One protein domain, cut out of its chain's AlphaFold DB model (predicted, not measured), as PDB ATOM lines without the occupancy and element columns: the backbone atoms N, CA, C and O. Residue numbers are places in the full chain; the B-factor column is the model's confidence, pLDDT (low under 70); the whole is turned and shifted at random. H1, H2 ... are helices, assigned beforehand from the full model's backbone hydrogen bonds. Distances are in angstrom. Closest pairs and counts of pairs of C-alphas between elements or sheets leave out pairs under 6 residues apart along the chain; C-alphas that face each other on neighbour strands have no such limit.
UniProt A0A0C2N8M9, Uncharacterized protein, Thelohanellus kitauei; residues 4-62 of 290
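AT A GLANCE: This is residues 4 to 62 of the 290 residues of an uncharacterized protein of Thelohanellus kitauei (UniProt A0A0C2N8M9). The longest helix, H2, folds back beside a long extended link, and H3 slants steeply past its later part; together they make a small body from which H1, residues 4 to 15, sticks out alone at one end. The link runs on from H1, passes along H2 and turns near Ser 27 at the far end of the rod. The printed part has 59 residues with three named helices, in the order H1, H2, H3, and no named strand; the class is all helix. The whole is loose, with a radius of gyration of the C-alphas of 13.8 A and spans of 49 by 20 by 16 A.

IN THESE COORDINATES: H2 is residues 31 to 44, 19.9 A from first to last C-alpha, with C-alpha 31 at (20.043, 1.515, 24.125). H1 is residues 4 to 15, 16.4 A long, and begins with C-alpha 4 at (19.760, -18.458, -15.699). H3 is residues 50 to 60, 15.5 A long, and ends with C-alpha 60 at (18.648, -12.029, 15.663).

HOW THE PARTS SIT: H2 and H3 are close but not clearly touching; their closest C-alphas, of Phe 42 and Lys 53, are 6.9 A apart. They run opposite ways at a steep tilt of 69 degrees, only just short of about perpendicular. H1 is apart from H2 and from H3. In H1, H2 and H3 every O i to N i+4 pair is within hydrogen-bond range.

THE WHOLE: The C-alphas of Ala 4 and Ser 27, the two farthest apart, are 49.3 A from each other. Residues 4 to 15, which belong to H1, and residues 27 to 33, of which 31 to 33 belong to H2, stand free. The link from H1 to H2, residues 16 to 30, is long; that from H2 to H3 is tight. The printed part has no cut. Its mean pLDDT is 88.0, and residues 13 to 15 are under 70.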
ATOM      1  N   ALA A   4      18.762 -17.838 -16.572       86.38
ATOM      2  CA  ALA A   4      19.760 -18.458 -15.699       86.38
ATOM      3  C   ALA A   4      20.565 -17.443 -14.860       86.38
ATOM      4  O   ALA A   4      20.886 -17.708 -13.705       86.38
ATOM      5  N   MET A   5      20.865 -16.259 -15.408       88.19
ATOM      6  CA  MET A   5      21.547 -15.189 -14.671       88.19
ATOM      7  C   MET A   5      20.649 -14.559 -13.604       88.19
ATOM      8  O   MET A   5      21.123 -14.247 -12.512       88.19
ATOM      9  N   CYS A   6      19.351 -14.420 -13.883       85.75
ATOM     10  CA  CYS A   6      18.378 -13.958 -12.895       85.75
ATOM     11  C   CYS A   6      18.180 -14.983 -11.767       85.75
ATOM     12  O   CYS A   6      18.040 -14.594 -10.610       85.75
ATOM     13  N   ASP A   7      18.206 -16.279 -12.079       85.69
ATOM     14  CA  ASP A   7      18.072 -17.347 -11.083       85.69
ATOM     15  C   ASP A   7      19.321 -17.480 -10.203       85.69
ATOM     16  O   ASP A   7      19.201 -17.636  -8.988       85.69
ATOM     17  N   LEU A   8      20.514 -17.328 -10.783       86.50
ATOM     18  CA  LEU A   8      21.770 -17.300 -10.034       86.50
ATOM     19  C   LEU A   8      21.842 -16.080  -9.104       86.50
ATOM     20  O   LEU A   8      22.170 -16.229  -7.930       86.50
ATOM     21  N   ALA A   9      21.452 -14.896  -9.587       79.81
ATOM     22  CA  ALA A   9      21.356 -13.695  -8.759       79.81
ATOM     23  C   ALA A   9      20.365 -13.883  -7.595       79.81
ATOM     24  O   ALA A   9      20.664 -13.490  -6.471       79.81
ATOM     25  N   ARG A  10      19.230 -14.555  -7.838       74.88
ATOM     26  CA  ARG A  10      18.225 -14.864  -6.808       74.88
ATOM     27  C   ARG A  10      18.702 -15.911  -5.796       74.88
ATOM     28  O   ARG A  10      18.283 -15.880  -4.644       74.88
ATOM     29  N   MET A  11      19.546 -16.858  -6.205       79.19
ATOM     30  CA  MET A  11      20.161 -17.818  -5.282       79.19
ATOM     31  C   MET A  11      21.246 -17.156  -4.434       79.19
ATOM     32  O   MET A  11      21.265 -17.350  -3.224       79.19
ATOM     33  N   ILE A  12      22.092 -16.318  -5.034       76.69
ATOM     34  CA  ILE A  12      23.130 -15.570  -4.312       76.69
ATOM     35  C   ILE A  12      22.494 -14.582  -3.324       76.69
ATOM     36  O   ILE A  12      22.932 -14.503  -2.179       76.69
ATOM     37  N   SER A  13      21.403 -13.909  -3.707       67.62
ATOM     38  CA  SER A  13      20.667 -13.022  -2.798       67.62
ATOM     39  C   SER A  13      20.002 -13.773  -1.639       67.62
ATOM     40  O   SER A  13      19.850 -13.212  -0.563       67.62
ATOM     41  N   LYS A  14      19.622 -15.044  -1.829       66.50
ATOM     42  CA  LYS A  14      19.076 -15.904  -0.761       66.50
ATOM     43  C   LYS A  14      20.147 -16.502   0.152       66.50
ATOM     44  O   LYS A  14      19.832 -16.864   1.278       66.50
ATOM     45  N   LEU A  15      21.382 -16.634  -0.329       66.19
ATOM     46  CA  LEU A  15      22.500 -17.203   0.431       66.19
ATOM     47  C   LEU A  15      23.235 -16.160   1.279       66.19
ATOM     48  O   LEU A  15      23.942 -16.523   2.212       66.19
ATOM     49  N   SER A  16      23.055 -14.874   0.983       72.25
ATOM     50  CA  SER A  16      23.652 -13.777   1.740       72.25
ATOM     51  C   SER A  16      22.694 -13.260   2.813       72.25
ATOM     52  O   SER A  16      22.343 -12.081   2.818       72.25
ATOM     53  N   SER A  17      22.259 -14.121   3.738       76.31
ATOM     54  CA  SER A  17      21.696 -13.599   4.984       76.31
ATOM     55  C   SER A  17      22.797 -12.797   5.683       76.31
ATOM     56  O   SER A  17      23.900 -13.333   5.854       76.31
ATOM     57  N   PRO A  18      22.555 -11.539   6.065       83.19
ATOM     58  CA  PRO A  18      23.582 -10.753   6.715       83.19
ATOM     59  C   PRO A  18      24.040 -11.416   8.011       83.19
ATOM     60  O   PRO A  18      23.263 -12.121   8.665       83.19
ATOM     61  N   PRO A  19      25.317 -11.213   8.372       89.50
ATOM     62  CA  PRO A  19      25.874 -11.798   9.575       89.50
ATOM     63  C   PRO A  19      25.037 -11.396  10.788       89.50
ATOM     64  O   PRO A  19      24.596 -10.246  10.899       89.50
ATOM     65  N   ALA A  20      24.834 -12.362  11.685       90.31
ATOM     66  CA  ALA A  20      24.102 -12.151  12.922       90.31
ATOM     67  C   ALA A  20      24.686 -10.966  13.698       90.31
ATOM     68  O   ALA A  20      25.907 -10.822  13.814       90.31
ATOM     69  N   PHE A  21      23.806 -10.116  14.216       93.88
ATOM     70  CA  PHE A  21      24.188  -8.977  15.039       93.88
ATOM     71  C   PHE A  21      24.157  -9.357  16.523       93.88
ATOM     72  O   PHE A  21      23.357 -10.193  16.940       93.88
ATOM     73  N   GLU A  22      25.042  -8.758  17.325       92.31
ATOM     74  CA  GLU A  22      25.071  -8.988  18.776       92.31
ATOM     75  C   GLU A  22      23.739  -8.540  19.398       92.31
ATOM     76  O   GLU A  22      23.258  -7.449  19.101       92.31
ATOM     77  N   SER A  23      23.147  -9.362  20.265       90.00
ATOM     78  CA  SER A  23      21.928  -9.002  20.993       90.00
ATOM     79  C   SER A  23      22.177  -7.842  21.959       90.00
ATOM     80  O   SER A  23      23.264  -7.718  22.531       90.00
ATOM     81  N   PHE A  24      21.154  -7.023  22.203       87.44
ATOM     82  CA  PHE A  24      21.257  -5.910  23.145       87.44
ATOM     83  C   PHE A  24      21.665  -6.383  24.547       87.44
ATOM     84  O   PHE A  24      21.089  -7.320  25.095       87.44
ATOM     85  N   ASN A  25      22.651  -5.706  25.141       87.62
ATOM     86  CA  ASN A  25      23.094  -5.959  26.506       87.62
ATOM     87  C   ASN A  25      23.193  -4.643  27.287       87.62
ATOM     88  O   ASN A  25      24.140  -3.869  27.123       87.62
ATOM     89  N   SER A  26      22.238  -4.440  28.193       86.75
ATOM     90  CA  SER A  26      22.118  -3.232  29.016       86.75
ATOM     91  C   SER A  26      23.285  -3.010  29.986       86.75
ATOM     92  O   SER A  26      23.488  -1.886  30.440       86.75
ATOM     93  N   SER A  27      24.080  -4.045  30.289       93.06
ATOM     94  CA  SER A  27      25.295  -3.915  31.106       93.06
ATOM     95  C   SER A  27      26.504  -3.399  30.318       93.06
ATOM     96  O   SER A  27      27.431  -2.855  30.918       93.06
ATOM     97  N   LYS A  28      26.502  -3.555  28.985       94.31
ATOM     98  CA  LYS A  28      27.612  -3.148  28.110       94.31
ATOM     99  C   LYS A  28      27.391  -1.780  27.476       94.31
ATOM    100  O   LYS A  28      28.346  -1.023  27.324       94.31
ATOM    101  N   GLU A  29      26.161  -1.466  27.078       95.12
ATOM    102  CA  GLU A  29      25.867  -0.220  26.376       95.12
ATOM    103  C   GLU A  29      24.460   0.322  26.646       95.12
ATOM    104  O   GLU A  29      23.533  -0.402  27.010       95.12
ATOM    105  N   MET A  30      24.301   1.632  26.443       89.12
ATOM    106  CA  MET A  30      22.990   2.273  26.454       89.12
ATOM    107  C   MET A  30      22.231   1.970  25.161       89.12
ATOM    108  O   MET A  30      22.816   1.930  24.079       89.12
ATOM    109  N   PHE A  31      20.906   1.857  25.259       84.81
ATOM    110  CA  PHE A  31      20.043   1.515  24.125       84.81
ATOM    111  C   PHE A  31      20.200   2.423  22.880       84.81
ATOM    112  O   PHE A  31      20.276   1.885  21.777       84.81
ATOM    113  N   PRO A  32      20.347   3.763  22.985       87.69
ATOM    114  CA  PRO A  32      20.579   4.603  21.800       87.69
ATOM    115  C   PRO A  32      21.896   4.294  21.061       87.69
ATOM    116  O   PRO A  32      21.967   4.405  19.836       87.69
ATOM    117  N   CYS A  33      22.936   3.873  21.791       93.94
ATOM    118  CA  CYS A  33      24.215   3.467  21.202       93.94
ATOM    119  C   CYS A  33      24.077   2.143  20.442       93.94
ATOM    120  O   CYS A  33      24.570   2.027  19.318       93.94
ATOM    121  N   TYR A  34      23.342   1.189  21.023       92.56
ATOM    122  CA  TYR A  34      22.996  -0.074  20.377       92.56
ATOM    123  C   TYR A  34      22.233   0.160  19.068       92.56
ATOM    124  O   TYR A  34      22.612  -0.384  18.031       92.56
ATOM    125  N   LEU A  35      21.215   1.030  19.091       89.81
ATOM    126  CA  LEU A  35      20.424   1.369  17.906       89.81
ATOM    127  C   LEU A  35      21.302   1.970  16.797       89.81
ATOM    128  O   LEU A  35      21.236   1.529  15.655       89.81
ATOM    129  N   SER A  36      22.203   2.892  17.147       94.38
ATOM    130  CA  SER A  36      23.142   3.495  16.187       94.38
ATOM    131  C   SER A  36      24.082   2.455  15.556       94.38
ATOM    132  O   SER A  36      24.369   2.502  14.357       94.38
ATOM    133  N   ARG A  37      24.572   1.487  16.346       96.62
ATOM    134  CA  ARG A  37      25.383   0.366  15.834       96.62
ATOM    135  C   ARG A  37      24.570  -0.542  14.915       96.62
ATOM    136  O   ARG A  37      25.086  -0.946  13.875       96.62
ATOM    137  N   LEU A  38      23.330  -0.848  15.287       94.88
ATOM    138  CA  LEU A  38      22.417  -1.681  14.509       94.88
ATOM    139  C   LEU A  38      22.100  -1.040  13.148       94.88
ATOM    140  O   LEU A  38      22.202  -1.696  12.114       94.88
ATOM    141  N   GLU A  39      21.802   0.258  13.114       95.25
ATOM    142  CA  GLU A  39      21.567   0.994  11.864       95.25
ATOM    143  C   GLU A  39      22.804   1.035  10.964       95.25
ATOM    144  O   GLU A  39      22.715   0.838   9.746       95.25
ATOM    145  N   ARG A  40      23.982   1.240  11.564       96.31
ATOM    146  CA  ARG A  40      25.252   1.161  10.841       96.31
ATOM    147  C   ARG A  40      25.478  -0.237  10.266       96.31
ATOM    148  O   ARG A  40      25.934  -0.347   9.132       96.31
ATOM    149  N   HIS A  41      25.148  -1.288  11.014       95.75
ATOM    150  CA  HIS A  41      25.253  -2.675  10.556       95.75
ATOM    151  C   HIS A  41      24.341  -2.955   9.362       95.75
ATOM    152  O   HIS A  41      24.816  -3.462   8.347       95.75
ATOM    153  N   PHE A  42      23.073  -2.538   9.425       95.19
ATOM    154  CA  PHE A  42      22.158  -2.636   8.285       95.19
ATOM    155  C   PHE A  42      22.694  -1.903   7.055       95.19
ATOM    156  O   PHE A  42      22.682  -2.455   5.957       95.19
ATOM    157  N   SER A  43      23.237  -0.699   7.248       94.50
ATOM    158  CA  SER A  43      23.825   0.093   6.164       94.50
ATOM    159  C   SER A  43      25.022  -0.615   5.518       94.50
ATOM    160  O   SER A  43      25.122  -0.658   4.296       94.50
ATOM    161  N   LEU A  44      25.903  -1.219   6.324       94.38
ATOM    162  CA  LEU A  44      27.050  -1.996   5.837       94.38
ATOM    163  C   LEU A  44      26.632  -3.282   5.114       94.38
ATOM    164  O   LEU A  44      27.315  -3.708   4.187       94.38
ATOM    165  N   CYS A  45      25.505  -3.876   5.507       93.25
ATOM    166  CA  CYS A  45      24.941  -5.062   4.867       93.25
ATOM    167  C   CYS A  45      24.072  -4.740   3.637       93.25
ATOM    168  O   CYS A  45      23.527  -5.655   3.027       93.25
ATOM    169  N   GLY A  46      23.912  -3.462   3.272       93.81
ATOM    170  CA  GLY A  46      23.055  -3.043   2.159       93.81
ATOM    171  C   GLY A  46      21.551  -3.176   2.432       93.81
ATOM    172  O   GLY A  46      20.746  -3.092   1.506       93.81
ATOM    173  N   VAL A  47      21.156  -3.355   3.694       93.38
ATOM    174  CA  VAL A  47      19.764  -3.553   4.110       93.38
ATOM    175  C   VAL A  47      19.118  -2.187   4.296       93.38
ATOM    176  O   VAL A  47      19.233  -1.538   5.339       93.38
ATOM    177  N   THR A  48      18.467  -1.711   3.242       91.75
ATOM    178  CA  THR A  48      17.834  -0.383   3.210       91.75
ATOM    179  C   THR A  48      16.331  -0.453   3.446       91.75
ATOM    180  O   THR A  48      15.773   0.463   4.049       91.75
ATOM    181  N   ASN A  49      15.692  -1.550   3.029       92.25
ATOM    182  CA  ASN A  49      14.260  -1.759   3.179       92.25
ATOM    183  C   ASN A  49      13.896  -1.976   4.652       92.25
ATOM    184  O   ASN A  49      14.493  -2.794   5.348       92.25
ATOM    185  N   HIS A  50      12.899  -1.232   5.114       89.31
ATOM    186  CA  HIS A  50      12.420  -1.269   6.486       89.31
ATOM    187  C   HIS A  50      11.873  -2.647   6.911       89.31
ATOM    188  O   HIS A  50      12.288  -3.163   7.947       89.31
ATOM    189  N   GLU A  51      11.067  -3.298   6.069       89.81
ATOM    190  CA  GLU A  51      10.553  -4.653   6.322       89.81
ATOM    191  C   GLU A  51      11.690  -5.677   6.417       89.81
ATOM    192  O   GLU A  51      11.669  -6.592   7.238       89.81
ATOM    193  N   GLU A  52      12.738  -5.501   5.613       91.38
ATOM    194  CA  GLU A  52      13.905  -6.378   5.654       91.38
ATOM    195  C   GLU A  52      14.722  -6.178   6.939       91.38
ATOM    196  O   GLU A  52      15.114  -7.161   7.571       91.38
ATOM    197  N   LYS A  53      14.911  -4.925   7.382       93.19
ATOM    198  CA  LYS A  53      15.529  -4.615   8.685       93.19
ATOM    199  C   LYS A  53      14.756  -5.268   9.826       93.19
ATOM    200  O   LYS A  53      15.364  -5.866  10.712       93.19
ATOM    201  N   LYS A  54      13.425  -5.189   9.786       90.31
ATOM    202  CA  LYS A  54      12.532  -5.798  10.776       90.31
ATOM    203  C   LYS A  54      12.671  -7.317  10.803       90.31
ATOM    204  O   LYS A  54      12.915  -7.881  11.866       90.31
ATOM    205  N   LEU A  55      12.585  -7.981   9.650       88.38
ATOM    206  CA  LEU A  55      12.738  -9.437   9.553       88.38
ATOM    207  C   LEU A  55      14.106  -9.909  10.056       88.38
ATOM    208  O   LEU A  55      14.189 -10.901  10.778       88.38
ATOM    209  N   GLN A  56      15.175  -9.189   9.719       91.44
ATOM    210  CA  GLN A  56      16.517  -9.524  10.186       91.44
ATOM    211  C   GLN A  56      16.686  -9.291  11.683       91.44
ATOM    212  O   GLN A  56      17.205 -10.166  12.372       91.44
ATOM    213  N   LEU A  57      16.188  -8.169  12.205       90.38
ATOM    214  CA  LEU A  57      16.185  -7.913  13.640       90.38
ATOM    215  C   LEU A  57      15.444  -9.031  14.379       90.38
ATOM    216  O   LEU A  57      15.993  -9.597  15.316       90.38
ATOM    217  N   LEU A  58      14.252  -9.415  13.915       86.50
ATOM    218  CA  LEU A  58      13.483 -10.523  14.488       86.50
ATOM    219  C   LEU A  58      14.218 -11.868  14.397       86.50
ATOM    220  O   LEU A  58      14.045 -12.706  15.273       86.50
ATOM    221  N   SER A  59      15.057 -12.072  13.377       88.56
ATOM    222  CA  SER A  59      15.885 -13.280  13.265       88.56
ATOM    223  C   SER A  59      17.063 -13.316  14.247       88.56
ATOM    224  O   SER A  59      17.556 -14.396  14.567       88.56
ATOM    225  N   TRP A  60      17.525 -12.153  14.722       88.56
ATOM    226  CA  TRP A  60      18.648 -12.029  15.663       88.56
ATOM    227  C   TRP A  60      18.193 -11.919  17.115       88.56
ATOM    228  O   TRP A  60      18.906 -12.334  18.029       88.56
ATOM    229  N   VAL A  61      17.014 -11.342  17.335       86.56
ATOM    230  CA  VAL A  61      16.401 -11.234  18.654       86.56
ATOM    231  C   VAL A  61      16.006 -12.641  19.096       86.56
ATOM    232  O   VAL A  61      15.098 -13.259  18.546       86.56
ATOM    233  N   GLY A  62      16.715 -13.159  20.100       83.69
ATOM    234  CA  GLY A  62      16.358 -14.424  20.730       83.69
ATOM    235  C   GLY A  62      14.948 -14.370  21.322       83.69
ATOM    236  O   GLY A  62      14.442 -13.302  21.673       83.69
TER     237      GLY A  62